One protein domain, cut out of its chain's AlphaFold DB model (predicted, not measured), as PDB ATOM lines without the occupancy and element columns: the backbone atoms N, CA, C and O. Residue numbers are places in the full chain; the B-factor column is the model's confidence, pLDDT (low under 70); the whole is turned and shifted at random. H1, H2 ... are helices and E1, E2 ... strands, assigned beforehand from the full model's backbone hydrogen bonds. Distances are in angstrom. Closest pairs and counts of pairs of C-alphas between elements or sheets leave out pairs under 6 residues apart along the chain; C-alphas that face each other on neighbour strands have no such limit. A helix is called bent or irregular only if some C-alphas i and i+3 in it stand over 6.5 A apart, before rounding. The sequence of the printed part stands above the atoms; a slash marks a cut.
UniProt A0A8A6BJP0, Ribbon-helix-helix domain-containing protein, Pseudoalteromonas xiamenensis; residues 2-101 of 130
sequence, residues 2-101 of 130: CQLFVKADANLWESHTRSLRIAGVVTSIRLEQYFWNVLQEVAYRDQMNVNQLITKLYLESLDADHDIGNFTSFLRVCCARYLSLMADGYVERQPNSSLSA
ATOM      1  N   CYS A   2     -60.875  71.842 161.938       53.81
ATOM      2  CA  CYS A   2     -61.480  72.527 163.096       53.81
ATOM      3  C   CYS A   2     -62.990  72.283 163.282       53.81
ATOM      4  O   CYS A   2     -63.429  72.132 164.410       53.81
ATOM      5  N   GLN A   3     -63.797  72.175 162.219       55.69
ATOM      6  CA  GLN A   3     -65.244  71.963 162.395       55.69
ATOM      7  C   GLN A   3     -65.598  70.607 163.027       55.69
ATOM      8  O   GLN A   3     -66.552  70.554 163.793       55.69
ATOM      9  N   LEU A   4     -64.819  69.548 162.765       58.66
ATOM     10  CA  LEU A   4     -65.058  68.210 163.324       58.66
ATOM     11  C   LEU A   4     -64.892  68.184 164.853       58.66
ATOM     12  O   LEU A   4     -65.603  67.455 165.530       58.66
ATOM     13  N   PHE A   5     -63.977  68.999 165.385       60.25
ATOM     14  CA  PHE A   5     -63.665  69.043 166.817       60.25
ATOM     15  C   PHE A   5     -64.317  70.223 167.551       60.25
ATOM     16  O   PHE A   5     -64.580  70.114 168.737       60.25
ATOM     17  N   VAL A   6     -64.595  71.339 166.870       61.59
ATOM     18  CA  VAL A   6     -65.104  72.579 167.496       61.59
ATOM     19  C   VAL A   6     -66.630  72.694 167.425       61.59
ATOM     20  O   VAL A   6     -67.221  73.376 168.252       61.59
ATOM     21  N   LYS A   7     -67.294  72.031 166.464       69.19
ATOM     22  CA  LYS A   7     -68.768  72.027 166.362       69.19
ATOM     23  C   LYS A   7     -69.432  70.813 167.022       69.19
ATOM     24  O   LYS A   7     -70.611  70.572 166.774       69.19
ATOM     25  N   ALA A   8     -68.694  70.022 167.802       74.94
ATOM     26  CA  ALA A   8     -69.320  68.962 168.588       74.94
ATOM     27  C   ALA A   8     -70.251  69.571 169.654       74.94
ATOM     28  O   ALA A   8     -70.150  70.758 169.970       74.94
ATOM     29  N   ASP A   9     -71.184  68.772 170.172       83.19
ATOM     30  CA  ASP A   9     -72.092  69.210 171.234       83.19
ATOM     31  C   ASP A   9     -71.286  69.662 172.463       83.19
ATOM     32  O   ASP A   9     -70.500  68.883 173.008       83.19
ATOM     33  N   ALA A  10     -71.485  70.915 172.891       84.81
ATOM     34  CA  ALA A  10     -70.791  71.536 174.020       84.81
ATOM     35  C   ALA A  10     -70.906  70.705 175.311       84.81
ATOM     36  O   ALA A  10     -69.960  70.658 176.101       84.81
ATOM     37  N   ASN A  11     -72.015  69.977 175.471       89.06
ATOM     38  CA  ASN A  11     -72.249  69.102 176.616       89.06
ATOM     39  C   ASN A  11     -71.179  68.009 176.748       89.06
ATOM     40  O   ASN A  11     -70.902  67.548 177.850       89.06
ATOM     41  N   LEU A  12     -70.533  67.593 175.651       90.62
ATOM     42  CA  LEU A  12     -69.525  66.526 175.678       90.62
ATOM     43  C   LEU A  12     -68.288  66.883 176.510       90.62
ATOM     44  O   LEU A  12     -67.658  65.977 177.060       90.62
ATOM     45  N   TRP A  13     -67.959  68.173 176.624       92.19
ATOM     46  CA  TRP A  13     -66.835  68.670 177.424       92.19
ATOM     47  C   TRP A  13     -67.232  69.054 178.853       92.19
ATOM     48  O   TRP A  13     -66.356  69.337 179.675       92.19
ATOM     49  N   GLU A  14     -68.526  69.057 179.181       94.25
ATOM     50  CA  GLU A  14     -68.977  69.376 180.530       94.25
ATOM     51  C   GLU A  14     -68.492  68.324 181.524       94.25
ATOM     52  O   GLU A  14     -68.668  67.118 181.353       94.25
ATOM     53  N   SER A  15     -67.836  68.793 182.584       95.56
ATOM     54  CA  SER A  15     -67.304  67.931 183.632       95.56
ATOM     55  C   SER A  15     -68.359  67.648 184.693       95.56
ATOM     56  O   SER A  15     -68.754  68.542 185.445       95.56
ATOM     57  N   HIS A  16     -68.713  66.377 184.843       96.00
ATOM     58  CA  HIS A  16     -69.610  65.894 185.882       96.00
ATOM     59  C   HIS A  16     -68.831  65.122 186.944       96.00
ATOM     60  O   HIS A  16     -68.032  64.229 186.642       96.00
ATOM     61  N   THR A  17     -69.090  65.459 188.206       96.56
ATOM     62  CA  THR A  17     -68.547  64.743 189.361       96.56
ATOM     63  C   THR A  17     -69.573  63.729 189.855       96.56
ATOM     64  O   THR A  17     -70.725  64.085 190.094       96.56
ATOM     65  N   ARG A  18     -69.159  62.475 190.039       94.50
ATOM     66  CA  ARG A  18     -69.961  61.421 190.672       94.50
ATOM     67  C   ARG A  18     -69.205  60.867 191.874       94.50
ATOM     68  O   ARG A  18     -68.005  60.612 191.789       94.50
ATOM     69  N   SER A  19     -69.907  60.676 192.986       92.81
ATOM     70  CA  SER A  19     -69.366  60.004 194.169       92.81
ATOM     71  C   SER A  19     -69.727  58.524 194.122       92.81
ATOM     72  O   SER A  19     -70.902  58.176 194.027       92.81
ATOM     73  N   LEU A  20     -68.721  57.657 194.197       90.00
ATOM     74  CA  LEU A  20     -68.884  56.207 194.218       90.00
ATOM     75  C   LEU A  20     -68.316  55.649 195.517       90.00
ATOM     76  O   LEU A  20     -67.342  56.172 196.048       90.00
ATOM     77  N   ARG A  21     -68.912  54.572 196.026       88.62
ATOM     78  CA  ARG A  21     -68.337  53.818 197.141       88.62
ATOM     79  C   ARG A  21     -67.595  52.613 196.581       88.62
ATOM     80  O   ARG A  21     -68.232  51.715 196.043       88.62
ATOM     81  N   ILE A  22     -66.276  52.600 196.725       85.62
ATOM     82  CA  ILE A  22     -65.391  51.549 196.218       85.62
ATOM     83  C   ILE A  22     -64.607  50.996 197.406       85.62
ATOM     84  O   ILE A  22     -64.005  51.764 198.151       85.62
ATOM     85  N   ALA A  23     -64.671  49.682 197.637       81.12
ATOM     86  CA  ALA A  23     -64.028  49.025 198.785       81.12
ATOM     87  C   ALA A  23     -64.319  49.704 200.149       81.12
ATOM     88  O   ALA A  23     -63.470  49.772 201.031       81.12
ATOM     89  N   GLY A  24     -65.530  50.251 200.319       81.50
ATOM     90  CA  GLY A  24     -65.944  50.952 201.541       81.50
ATOM     91  C   GLY A  24     -65.529  52.426 201.634       81.50
ATOM     92  O   GLY A  24     -66.081  53.141 202.470       81.50
ATOM     93  N   VAL A  25     -64.656  52.913 200.749       83.75
ATOM     94  CA  VAL A  25     -64.222  54.318 200.683       83.75
ATOM     95  C   VAL A  25     -65.084  55.091 199.684       83.75
ATOM     96  O   VAL A  25     -65.435  54.580 198.620       83.75
ATOM     97  N   VAL A  26     -65.460  56.328 200.025       85.88
ATOM     98  CA  VAL A  26     -66.144  57.228 199.084       85.88
ATOM     99  C   VAL A  26     -65.100  57.911 198.207       85.88
ATOM    100  O   VAL A  26     -64.329  58.742 198.678       85.88
ATOM    101  N   THR A  27     -65.120  57.584 196.920       86.94
ATOM    102  CA  THR A  27     -64.229  58.128 195.897       86.94
ATOM    103  C   THR A  27     -65.012  59.086 195.006       86.94
ATOM    104  O   THR A  27     -66.044  58.730 194.432       86.94
ATOM    105  N   SER A  28     -64.531  60.323 194.894       91.38
ATOM    106  CA  SER A  28     -65.106  61.335 194.006       91.38
ATOM    107  C   SER A  28     -64.397  61.299 192.656       91.38
ATOM    108  O   SER A  28     -63.184  61.488 192.597       91.38
ATOM    109  N   ILE A  29     -65.141  61.059 191.578       94.25
ATOM    110  CA  ILE A  29     -64.603  60.968 190.216       94.25
ATOM    111  C   ILE A  29     -65.203  62.087 189.374       94.25
ATOM    112  O   ILE A  29     -66.425  62.203 189.272       94.25
ATOM    113  N   ARG A  30     -64.345  62.901 188.751       95.81
ATOM    114  CA  ARG A  30     -64.744  64.000 187.861       95.81
ATOM    115  C   ARG A  30     -64.294  63.721 186.431       95.81
ATOM    116  O   ARG A  30     -63.099  63.761 186.140       95.81
ATOM    117  N   LEU A  31     -65.257  63.485 185.549       97.50
ATOM    118  CA  LEU A  31     -65.035  63.204 184.130       97.50
ATOM    119  C   LEU A  31     -65.971  64.041 183.261       97.50
ATOM    120  O   LEU A  31     -67.065  64.416 183.679       97.50
ATOM    121  N   GLU A  32     -65.530  64.299 182.040       97.75
ATOM    122  CA  GLU A  32     -66.315  64.901 180.974       97.75
ATOM    123  C   GLU A  32     -67.469  63.970 180.561       97.75
ATOM    124  O   GLU A  32     -67.324  62.742 180.591       97.75
ATOM    125  N   GLN A  33     -68.614  64.531 180.157       96.31
ATOM    126  CA  GLN A  33     -69.797  63.757 179.752       96.31
ATOM    127  C   GLN A  33     -69.473  62.732 178.660       96.31
ATOM    128  O   GLN A  33     -70.000  61.618 178.681       96.31
ATOM    129  N   TYR A  34     -68.560  63.065 177.744       96.75
ATOM    130  CA  TYR A  34     -68.081  62.130 176.731       96.75
ATOM    131  C   TYR A  34     -67.539  60.827 177.338       96.75
ATOM    132  O   TYR A  34     -67.942  59.738 176.931       96.75
ATOM    133  N   PHE A  35     -66.673  60.917 178.350       97.81
ATOM    134  CA  PHE A  35     -66.113  59.734 179.001       97.81
ATOM    135  C   PHE A  35     -67.169  58.969 179.796       97.81
ATOM    136  O   PHE A  35     -67.163  57.741 179.779       97.81
ATOM    137  N   TRP A  36     -68.122  59.660 180.428       97.56
ATOM    138  CA  TRP A  36     -69.254  58.992 181.075       97.56
ATOM    139  C   TRP A  36     -70.086  58.166 180.088       97.56
ATOM    140  O   TRP A  36     -70.468  57.043 180.420       97.56
ATOM    141  N   ASN A  37     -70.320  58.681 178.879       96.56
ATOM    142  CA  ASN A  37     -71.041  57.960 177.829       96.56
ATOM    143  C   ASN A  37     -70.265  56.720 177.359       96.56
ATOM    144  O   ASN A  37     -70.846  55.646 177.226       96.56
ATOM    145  N   VAL A  38     -68.946  56.839 177.160       96.75
ATOM    146  CA  VAL A  38     -68.102  55.698 176.763       96.75
ATOM    147  C   VAL A  38     -68.066  54.630 177.861       96.75
ATOM    148  O   VAL A  38     -68.227  53.450 177.566       96.75
ATOM    149  N   LEU A  39     -67.939  55.017 179.135       97.12
ATOM    150  CA  LEU A  39     -68.012  54.073 180.259       97.12
ATOM    151  C   LEU A  39     -69.370  53.365 180.331       97.12
ATOM    152  O   LEU A  39     -69.425  52.186 180.674       97.12
ATOM    153  N   GLN A  40     -70.461  54.060 180.004       96.19
ATOM    154  CA  GLN A  40     -71.794  53.461 179.945       96.19
ATOM    155  C   GLN A  40     -71.909  52.420 178.832       96.19
ATOM    156  O   GLN A  40     -72.477  51.356 179.064       96.19
ATOM    157  N   GLU A  41     -71.336  52.694 177.661       94.62
ATOM    158  CA  GLU A  41     -71.267  51.726 176.566       94.62
ATOM    159  C   GLU A  41     -70.461  50.483 176.961       94.62
ATOM    160  O   GLU A  41     -70.943  49.365 176.804       94.62
ATOM    161  N   VAL A  42     -69.262  50.666 177.526       93.88
ATOM    162  CA  VAL A  42     -68.407  49.554 177.974       93.88
ATOM    163  C   VAL A  42     -69.117  48.714 179.035       93.88
ATOM    164  O   VAL A  42     -69.134  47.490 178.939       93.88
ATOM    165  N   ALA A  43     -69.751  49.360 180.016       94.38
ATOM    166  CA  ALA A  43     -70.474  48.661 181.071       94.38
ATOM    167  C   ALA A  43     -71.635  47.837 180.496       94.38
ATOM    168  O   ALA A  43     -71.792  46.670 180.847       94.38
ATOM    169  N   TYR A  44     -72.396  48.415 179.560       93.19
ATOM    170  CA  TYR A  44     -73.508  47.734 178.904       93.19
ATOM    171  C   TYR A  44     -73.071  46.442 178.199       93.19
ATOM    172  O   TYR A  44     -73.744  45.420 178.331       93.19
ATOM    173  N   ARG A  45     -71.928  46.459 177.501       90.50
ATOM    174  CA  ARG A  45     -71.410  45.289 176.766       90.50
ATOM    175  C   ARG A  45     -71.101  44.093 177.658       90.50
ATOM    176  O   ARG A  45     -71.327  42.958 177.250       90.50
ATOM    177  N   ASP A  46     -70.638  44.357 178.873       89.31
ATOM    178  CA  ASP A  46     -70.331  43.327 179.866       89.31
ATOM    179  C   ASP A  46     -71.501  43.088 180.843       89.31
ATOM    180  O   ASP A  46     -71.325  42.454 181.881       89.31
ATOM    181  N   GLN A  47     -72.708  43.578 180.518       92.06
ATOM    182  CA  GLN A  47     -73.922  43.447 181.338       92.06
ATOM    183  C   GLN A  47     -73.763  44.020 182.758       92.06
ATOM    184  O   GLN A  47     -74.335  43.526 183.730       92.06
ATOM    185  N   MET A  48     -72.985  45.095 182.874       93.75
ATOM    186  CA  MET A  48     -72.730  45.832 184.106       93.75
ATOM    187  C   MET A  48     -73.357  47.225 184.039       93.75
ATOM    188  O   MET A  48     -73.542  47.814 182.975       93.75
ATOM    189  N   ASN A  49     -73.635  47.812 185.200       95.06
ATOM    190  CA  ASN A  49     -73.805  49.259 185.286       95.06
ATOM    191  C   ASN A  49     -72.441  49.960 185.435       95.06
ATOM    192  O   ASN A  49     -71.433  49.348 185.790       95.06
ATOM    193  N   VAL A  50     -72.411  51.273 185.198       95.50
ATOM    194  CA  VAL A  50     -71.172  52.072 185.246       95.50
ATOM    195  C   VAL A  50     -70.460  51.973 186.601       95.50
ATOM    196  O   VAL A  50     -69.235  51.911 186.642       95.50
ATOM    197  N   ASN A  51     -71.200  51.907 187.711       93.88
ATOM    198  CA  ASN A  51     -70.598  51.809 189.043       93.88
ATOM    199  C   ASN A  51     -69.912  50.452 189.255       93.88
ATOM    200  O   ASN A  51     -68.828  50.404 189.836       93.88
ATOM    201  N   GLN A  52     -70.517  49.361 188.773       94.75
ATOM    202  CA  GLN A  52     -69.920  48.023 188.794       94.75
ATOM    203  C   GLN A  52     -68.643  47.973 187.951       94.75
ATOM    204  O   GLN A  52     -67.617  47.521 188.454       94.75
ATOM    205  N   LEU A  53     -68.679  48.508 186.724       95.56
ATOM    206  CA  LEU A  53     -67.499  48.586 185.858       95.56
ATOM    207  C   LEU A  53     -66.358  49.359 186.534       95.56
ATOM    208  O   LEU A  53     -65.240  48.861 186.612       95.56
ATOM    209  N   ILE A  54     -66.636  50.558 187.055       95.19
ATOM    210  CA  ILE A  54     -65.618  51.396 187.708       95.19
ATOM    211  C   ILE A  54     -65.043  50.708 188.947       95.19
ATOM    212  O   ILE A  54     -63.839  50.768 189.175       95.19
ATOM    213  N   THR A  55     -65.886  50.039 189.734       93.38
ATOM    214  CA  THR A  55     -65.442  49.294 190.920       93.38
ATOM    215  C   THR A  55     -64.516  48.150 190.522       93.38
ATOM    216  O   THR A  55     -63.456  47.996 191.121       93.38
ATOM    217  N   LYS A  56     -64.878  47.385 189.487       93.06
ATOM    218  CA  LYS A  56     -64.049  46.302 188.950       93.06
ATOM    219  C   LYS A  56     -62.699  46.827 188.455       93.06
ATOM    220  O   LYS A  56     -61.669  46.342 188.901       93.06
ATOM    221  N   LEU A  57     -62.708  47.870 187.624       93.38
ATOM    222  CA  LEU A  57     -61.494  48.511 187.112       93.38
ATOM    223  C   LEU A  57     -60.594  49.057 188.228       93.38
ATOM    224  O   LEU A  57     -59.375  48.976 188.127       93.38
ATOM    225  N   TYR A  58     -61.178  49.603 189.296       91.75
ATOM    226  CA  TYR A  58     -60.420  50.074 190.451       91.75
ATOM    227  C   TYR A  58     -59.700  48.928 191.166       91.75
ATOM    228  O   TYR A  58     -58.507  49.031 191.443       91.75
ATOM    229  N   LEU A  59     -60.406  47.828 191.440       90.12
ATOM    230  CA  LEU A  59     -59.824  46.654 192.094       90.12
ATOM    231  C   LEU A  59     -58.743  45.999 191.222       90.12
ATOM    232  O   LEU A  59     -57.658  45.718 191.711       90.12
ATOM    233  N   GLU A  60     -58.982  45.859 189.918       90.25
ATOM    234  CA  GLU A  60     -57.971  45.319 188.999       90.25
ATOM    235  C   GLU A  60     -56.748  46.243 188.874       90.25
ATOM    236  O   GLU A  60     -55.622  45.766 188.754       90.25
ATOM    237  N   SER A  61     -56.934  47.569 188.943       88.00
ATOM    238  CA  SER A  61     -55.809  48.515 188.931       88.00
ATOM    239  C   SER A  61     -54.936  48.412 190.186       88.00
ATOM    240  O   SER A  61     -53.718  48.547 190.091       88.00
ATOM    241  N   LEU A  62     -55.549  48.121 191.338       85.94
ATOM    242  CA  LEU A  62     -54.852  47.836 192.591       85.94
ATOM    243  C   LEU A  62     -54.010  46.561 192.483       85.94
ATOM    244  O   LEU A  62     -52.839  46.570 192.850       85.94
ATOM    245  N   ASP A  63     -54.599  45.491 191.947       85.81
ATOM    246  CA  ASP A  63     -53.926  44.198 191.783       85.81
ATOM    247  C   ASP A  63     -52.749  44.272 190.795       85.81
ATOM    248  O   ASP A  63     -51.775  43.531 190.921       85.81
ATOM    249  N   ALA A  64     -52.823  45.182 189.822       84.62
ATOM    250  CA  ALA A  64     -51.772  45.442 188.842       84.62
ATOM    251  C   ALA A  64     -50.756  46.526 189.281       84.62
ATOM    252  O   ALA A  64     -49.963  46.976 188.454       84.62
ATOM    253  N   ASP A  65     -50.769  46.933 190.556       81.44
ATOM    254  CA  ASP A  65     -49.844  47.910 191.165       81.44
ATOM    255  C   ASP A  65     -49.832  49.285 190.460       81.44
ATOM    256  O   ASP A  65     -48.812  49.969 190.355       81.44
ATOM    257  N   HIS A  66     -50.989  49.706 189.933       76.81
ATOM    258  CA  HIS A  66     -51.144  51.042 189.363       76.81
ATOM    259  C   HIS A  66     -51.302  52.101 190.461       76.81
ATOM    260  O   HIS A  66     -52.008  51.914 191.453       76.81
ATOM    261  N   ASP A  67     -50.730  53.285 190.226       77.00
ATOM    262  CA  ASP A  67     -50.939  54.450 191.085       77.00
ATOM    263  C   ASP A  67     -52.399  54.945 191.028       77.00
ATOM    264  O   ASP A  67     -52.841  55.605 190.077       77.00
ATOM    265  N   ILE A  68     -53.146  54.660 192.096       74.69
ATOM    266  CA  ILE A  68     -54.545  55.070 192.284       74.69
ATOM    267  C   ILE A  68     -54.691  56.594 192.361       74.69
ATOM    268  O   ILE A  68     -55.764  57.123 192.055       74.69
ATOM    269  N   GLY A  69     -53.629  57.332 192.718       76.19
ATOM    270  CA  GLY A  69     -53.639  58.797 192.766       76.19
ATOM    271  C   GLY A  69     -54.096  59.430 191.448       76.19
ATOM    272  O   GLY A  69     -54.656  60.526 191.437       76.19
ATOM    273  N   ASN A  70     -53.962  58.688 190.345       83.50
ATOM    274  CA  ASN A  70     -54.338  59.097 189.000       83.50
ATOM    275  C   ASN A  70     -55.517  58.297 188.409       83.50
ATOM    276  O   ASN A  70     -55.699  58.281 187.189       83.50
ATOM    277  N   PHE A  71     -56.368  57.678 189.235       90.25
ATOM    278  CA  PHE A  71     -57.447  56.794 188.765       90.25
ATOM    279  C   PHE A  71     -58.419  57.457 187.768       90.25
ATOM    280  O   PHE A  71     -58.871  56.836 186.809       90.25
ATOM    281  N   THR A  72     -58.698  58.754 187.915       92.81
ATOM    282  CA  THR A  72     -59.538  59.476 186.939       92.81
ATOM    283  C   THR A  72     -58.859  59.558 185.562       92.81
ATOM    284  O   THR A  72     -59.514  59.402 184.532       92.81
ATOM    285  N   SER A  73     -57.541  59.769 185.521       92.94
ATOM    286  CA  SER A  73     -56.759  59.743 184.278       92.94
ATOM    287  C   SER A  73     -56.735  58.341 183.671       92.94
ATOM    288  O   SER A  73     -56.907  58.206 182.461       92.94
ATOM    289  N   PHE A  74     -56.619  57.305 184.506       93.31
ATOM    290  CA  PHE A  74     -56.730  55.912 184.078       93.31
ATOM    291  C   PHE A  74     -58.059  55.641 183.356       93.31
ATOM    292  O   PHE A  74     -58.044  55.134 182.237       93.31
ATOM    293  N   LEU A  75     -59.200  56.084 183.900       95.69
ATOM    294  CA  LEU A  75     -60.505  55.909 183.242       95.69
ATOM    295  C   LEU A  75     -60.582  56.588 181.863       95.69
ATOM    296  O   LEU A  75     -61.144  56.011 180.927       95.69
ATOM    297  N   ARG A  76     -59.998  57.785 181.705       96.69
ATOM    298  CA  ARG A  76     -59.914  58.453 180.390       96.69
ATOM    299  C   ARG A  76     -59.090  57.634 179.400       96.69
ATOM    300  O   ARG A  76     -59.504  57.482 178.251       96.69
ATOM    301  N   VAL A  77     -57.961  57.077 179.845       95.25
ATOM    302  CA  VAL A  77     -57.111  56.200 179.025       95.25
ATOM    303  C   VAL A  77     -57.854  54.919 178.644       95.25
ATOM    304  O   VAL A  77     -57.814  54.544 177.475       95.25
ATOM    305  N   CYS A  78     -58.600  54.292 179.560       95.06
ATOM    306  CA  CYS A  78     -59.442  53.132 179.247       95.06
ATOM    307  C   CYS A  78     -60.452  53.443 178.136       95.06
ATOM    308  O   CYS A  78     -60.570  52.674 177.184       95.06
ATOM    309  N   CYS A  79     -61.138  54.586 178.221       96.94
ATOM    310  CA  CYS A  79     -62.088  55.016 177.195       96.94
ATOM    311  C   CYS A  79     -61.404  55.251 175.842       96.94
ATOM    312  O   CYS A  79     -61.871  54.754 174.820       96.94
ATOM    313  N   ALA A  80     -60.290  55.988 175.827       96.00
ATOM    314  CA  ALA A  80     -59.552  56.278 174.600       96.00
ATOM    315  C   ALA A  80     -59.009  54.999 173.947       96.00
ATOM    316  O   ALA A  80     -59.133  54.823 172.737       96.00
ATOM    317  N   ARG A  81     -58.466  54.079 174.753       94.19
ATOM    318  CA  ARG A  81     -57.973  52.781 174.290       94.19
ATOM    319  C   ARG A  81     -59.100  51.923 173.723       94.19
ATOM    320  O   ARG A  81     -58.944  51.399 172.629       94.19
ATOM    321  N   TYR A  82     -60.246  51.838 174.402       94.38
ATOM    322  CA  TYR A  82     -61.429  51.141 173.883       94.38
ATOM    323  C   TYR A  82     -61.827  51.656 172.491       94.38
ATOM    324  O   TYR A  82     -61.983  50.869 171.559       94.38
ATOM    325  N   LEU A  83     -61.919  52.978 172.324       94.38
ATOM    326  CA  LEU A  83     -62.254  53.595 171.039       94.38
ATOM    327  C   LEU A  83     -61.177  53.358 169.965       94.38
ATOM    328  O   LEU A  83     -61.535  53.104 168.818       94.38
ATOM    329  N   SER A  84     -59.886  53.408 170.320       93.56
ATOM    330  CA  SER A  84     -58.788  53.110 169.383       93.56
ATOM    331  C   SER A  84     -58.845  51.666 168.910       93.56
ATOM    332  O   SER A  84     -58.816  51.430 167.714       93.56
ATOM    333  N   LEU A  85     -59.016  50.706 169.826       91.56
ATOM    334  CA  LEU A  85     -59.123  49.289 169.475       91.56
ATOM    335  C   LEU A  85     -60.289  49.021 168.517       91.56
ATOM    336  O   LEU A  85     -60.193  48.143 167.664       91.56
ATOM    337  N   MET A  86     -61.377  49.790 168.619       91.75
ATOM    338  CA  MET A  86     -62.466  49.714 167.644       91.75
ATOM    339  C   MET A  86     -62.119  50.355 166.302       91.75
ATOM    340  O   MET A  86     -62.441  49.792 165.261       91.75
ATOM    341  N   ALA A  87     -61.472  51.521 166.313       90.69
ATOM    342  CA  ALA A  87     -61.041  52.196 165.091       90.69
ATOM    343  C   ALA A  87     -60.012  51.368 164.303       90.69
ATOM    344  O   ALA A  87     -60.062  51.341 163.076       90.69
ATOM    345  N   ASP A  88     -59.140  50.657 165.017       89.62
ATOM    346  CA  ASP A  88     -58.107  49.778 164.467       89.62
ATOM    347  C   ASP A  88     -58.673  48.391 164.068       89.62
ATOM    348  O   ASP A  88     -57.968  47.559 163.504       89.62
ATOM    349  N   GLY A  89     -59.963  48.123 164.330       88.62
ATOM    350  CA  GLY A  89     -60.643  46.878 163.952       88.62
ATOM    351  C   GLY A  89     -60.345  45.674 164.852       88.62
ATOM    352  O   GLY A  89     -60.723  44.552 164.521       88.62
ATOM    353  N   TYR A  90     -59.694  45.881 165.999       87.69
ATOM    354  CA  TYR A  90     -59.411  44.831 166.984       87.69
ATOM    355  C   TYR A  90     -60.617  44.450 167.832       87.69
ATOM    356  O   TYR A  90     -60.689  43.335 168.349       87.69
ATOM    357  N   VAL A  91     -61.556  45.380 167.989       88.06
ATOM    358  CA  VAL A  91     -62.790  45.186 168.743       88.06
ATOM    359  C   VAL A  91     -63.953  45.661 167.892       88.06
ATOM    360  O   VAL A  91     -63.986  46.801 167.442       88.06
ATOM    361  N   GLU A  92     -64.960  44.821 167.694       87.06
ATOM    362  CA  GLU A  92     -66.166  45.262 167.005       87.06
ATOM    363  C   GLU A  92     -67.067  46.066 167.945       87.06
ATOM    364  O   GLU A  92     -67.313  45.661 169.085       87.06
ATOM    365  N   ARG A  93     -67.632  47.180 167.465       83.81
ATOM    366  CA  ARG A  93     -68.607  48.000 168.209       83.81
ATOM    367  C   ARG A  93     -70.019  47.406 168.156       83.81
ATOM    368  O   ARG A  93     -70.963  48.070 167.739       83.81
ATOM    369  N   GLN A  94     -70.158  46.137 168.537       79.44
ATOM    370  CA  GLN A  94     -71.449  45.453 168.590       79.44
ATOM    371  C   GLN A  94     -71.956  45.333 170.038       79.44
ATOM    372  O   GLN A  94     -71.186  44.963 170.922       79.44
ATOM    373  N   PRO A  95     -73.250  45.596 170.298       66.56
ATOM    374  CA  PRO A  95     -73.811  45.582 171.652       66.56
ATOM    375  C   PRO A  95     -73.883  44.187 172.292       66.56
ATOM    376  O   PRO A  95     -73.978  44.098 173.511       66.56
ATOM    377  N   ASN A  96     -73.831  43.112 171.498       69.12
ATOM    378  CA  ASN A  96     -74.040  41.741 171.978       69.12
ATOM    379  C   ASN A  96     -72.738  40.942 172.166       69.12
ATOM    380  O   ASN A  96     -72.798  39.775 172.550       69.12
ATOM    381  N   SER A  97     -71.570  41.535 171.893       75.31
ATOM    382  CA  SER A  97     -70.276  40.888 172.121       75.31
ATOM    383  C   SER A  97     -69.620  41.417 173.397       75.31
ATOM    384  O   SER A  97     -69.204  42.580 173.478       75.31
ATOM    385  N   SER A  98     -69.535  40.528 174.388       80.94
ATOM    386  CA  SER A  98     -68.865  40.764 175.669       80.94
ATOM    387  C   SER A  98     -67.383  41.054 175.446       80.94
ATOM    388  O   SER A  98     -66.709  40.305 174.735       80.94
ATOM    389  N   LEU A  99     -66.854  42.106 176.072       81.31
ATOM    390  CA  LEU A  99     -65.429  42.443 175.987       81.31
ATOM    391  C   LEU A  99     -64.577  41.433 176.751       81.31
ATOM    392  O   LEU A  99     -63.458  41.130 176.345       81.31
ATOM    393  N   SER A 100     -65.132  40.857 177.818       79.50
ATOM    394  CA  SER A 100     -64.482  39.798 178.595       79.50
ATOM    395  C   SER A 100     -64.236  38.499 177.819       79.50
ATOM    396  O   SER A 100     -63.396  37.706 178.233       79.50
ATOM    397  N   ALA A 101     -64.947  38.272 176.709       77.69
ATOM    398  CA  ALA A 101     -64.801  37.078 175.875       77.69
ATOM    399  C   ALA A 101     -63.710  37.222 174.799       77.69
ATOM    400  O   ALA A 101     -63.466  36.287 174.040       77.69
TER     401      ALA A 101
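What this domain is: This is residues 2 to 101 of the 130 residues of the protein "Ribbon-helix-helix domain-containing protein" of Pseudoalteromonas xiamenensis (UniProt A0A8A6BJP0). A long hairpin of two strands, E1 and E2, covers one side of three crossed helices, with H4 packed by E1, H5 by E2, and H3 running on from the end of E2. Before the hairpin, residues 2 to 8, which include H1, stick out as a free arm. The 100 printed residues hold five named helices and two antiparallel strands, in the order H1 H2 E1 E2 H3 H4 H5; the class is mixed, helices and strands. The whole is compact, with a radius of gyration of the C-alphas of 14.4 A and spans of 43 by 32 by 23 A.

Where its parts are: H1 is residues 2 to 6, beginning at C-alpha 2 (-61.480, 72.527, 163.096), and H2 is residues 10 to 13. E1, residues 15 to 22, is 20.7 A long and E2, residues 25 to 32, 22.5 A. H3, residues 33 to 45, measures 18.8 A and H4, residues 50 to 63, 20.1 A. H5, residues 68 to 87, measures 28.1 A and ends at C-alpha 87 (-61.041, 52.196, 165.091); it is irregular, with C-alphas 69 and 72 8.3 A apart, and has a kink of 37 degrees near residue 75.

How they stand to each other: H3 is the hub. Its residues 33 to 34 touch H2, closest at C-alphas 34 and 12, 4.7 A. Its residues 39 to 43 touch H4, about perpendicular at 86 degrees; the closest C-alphas, 43 and 50, are 5.4 A apart. Its residues 35 to 39 touch H5, closest at C-alphas 38 and 79, 6.1 A. In the hairpin, N 18 and O 29 are 2.9 A apart, within hydrogen-bond range. Every O i to N i+4 pair is within range in H1, H3 and H4, and 14 of 16 in H5; H2 is too short for one.

The domain as a whole: The C-alphas of Gln 3 and Gly 24, 44.4 A apart, are the farthest pair. The printed part has no cut, and its links between named elements are tight. Residues 88 to 101 hold no named element. Residues 2 to 7 and 95 to 96 are under pLDDT 70.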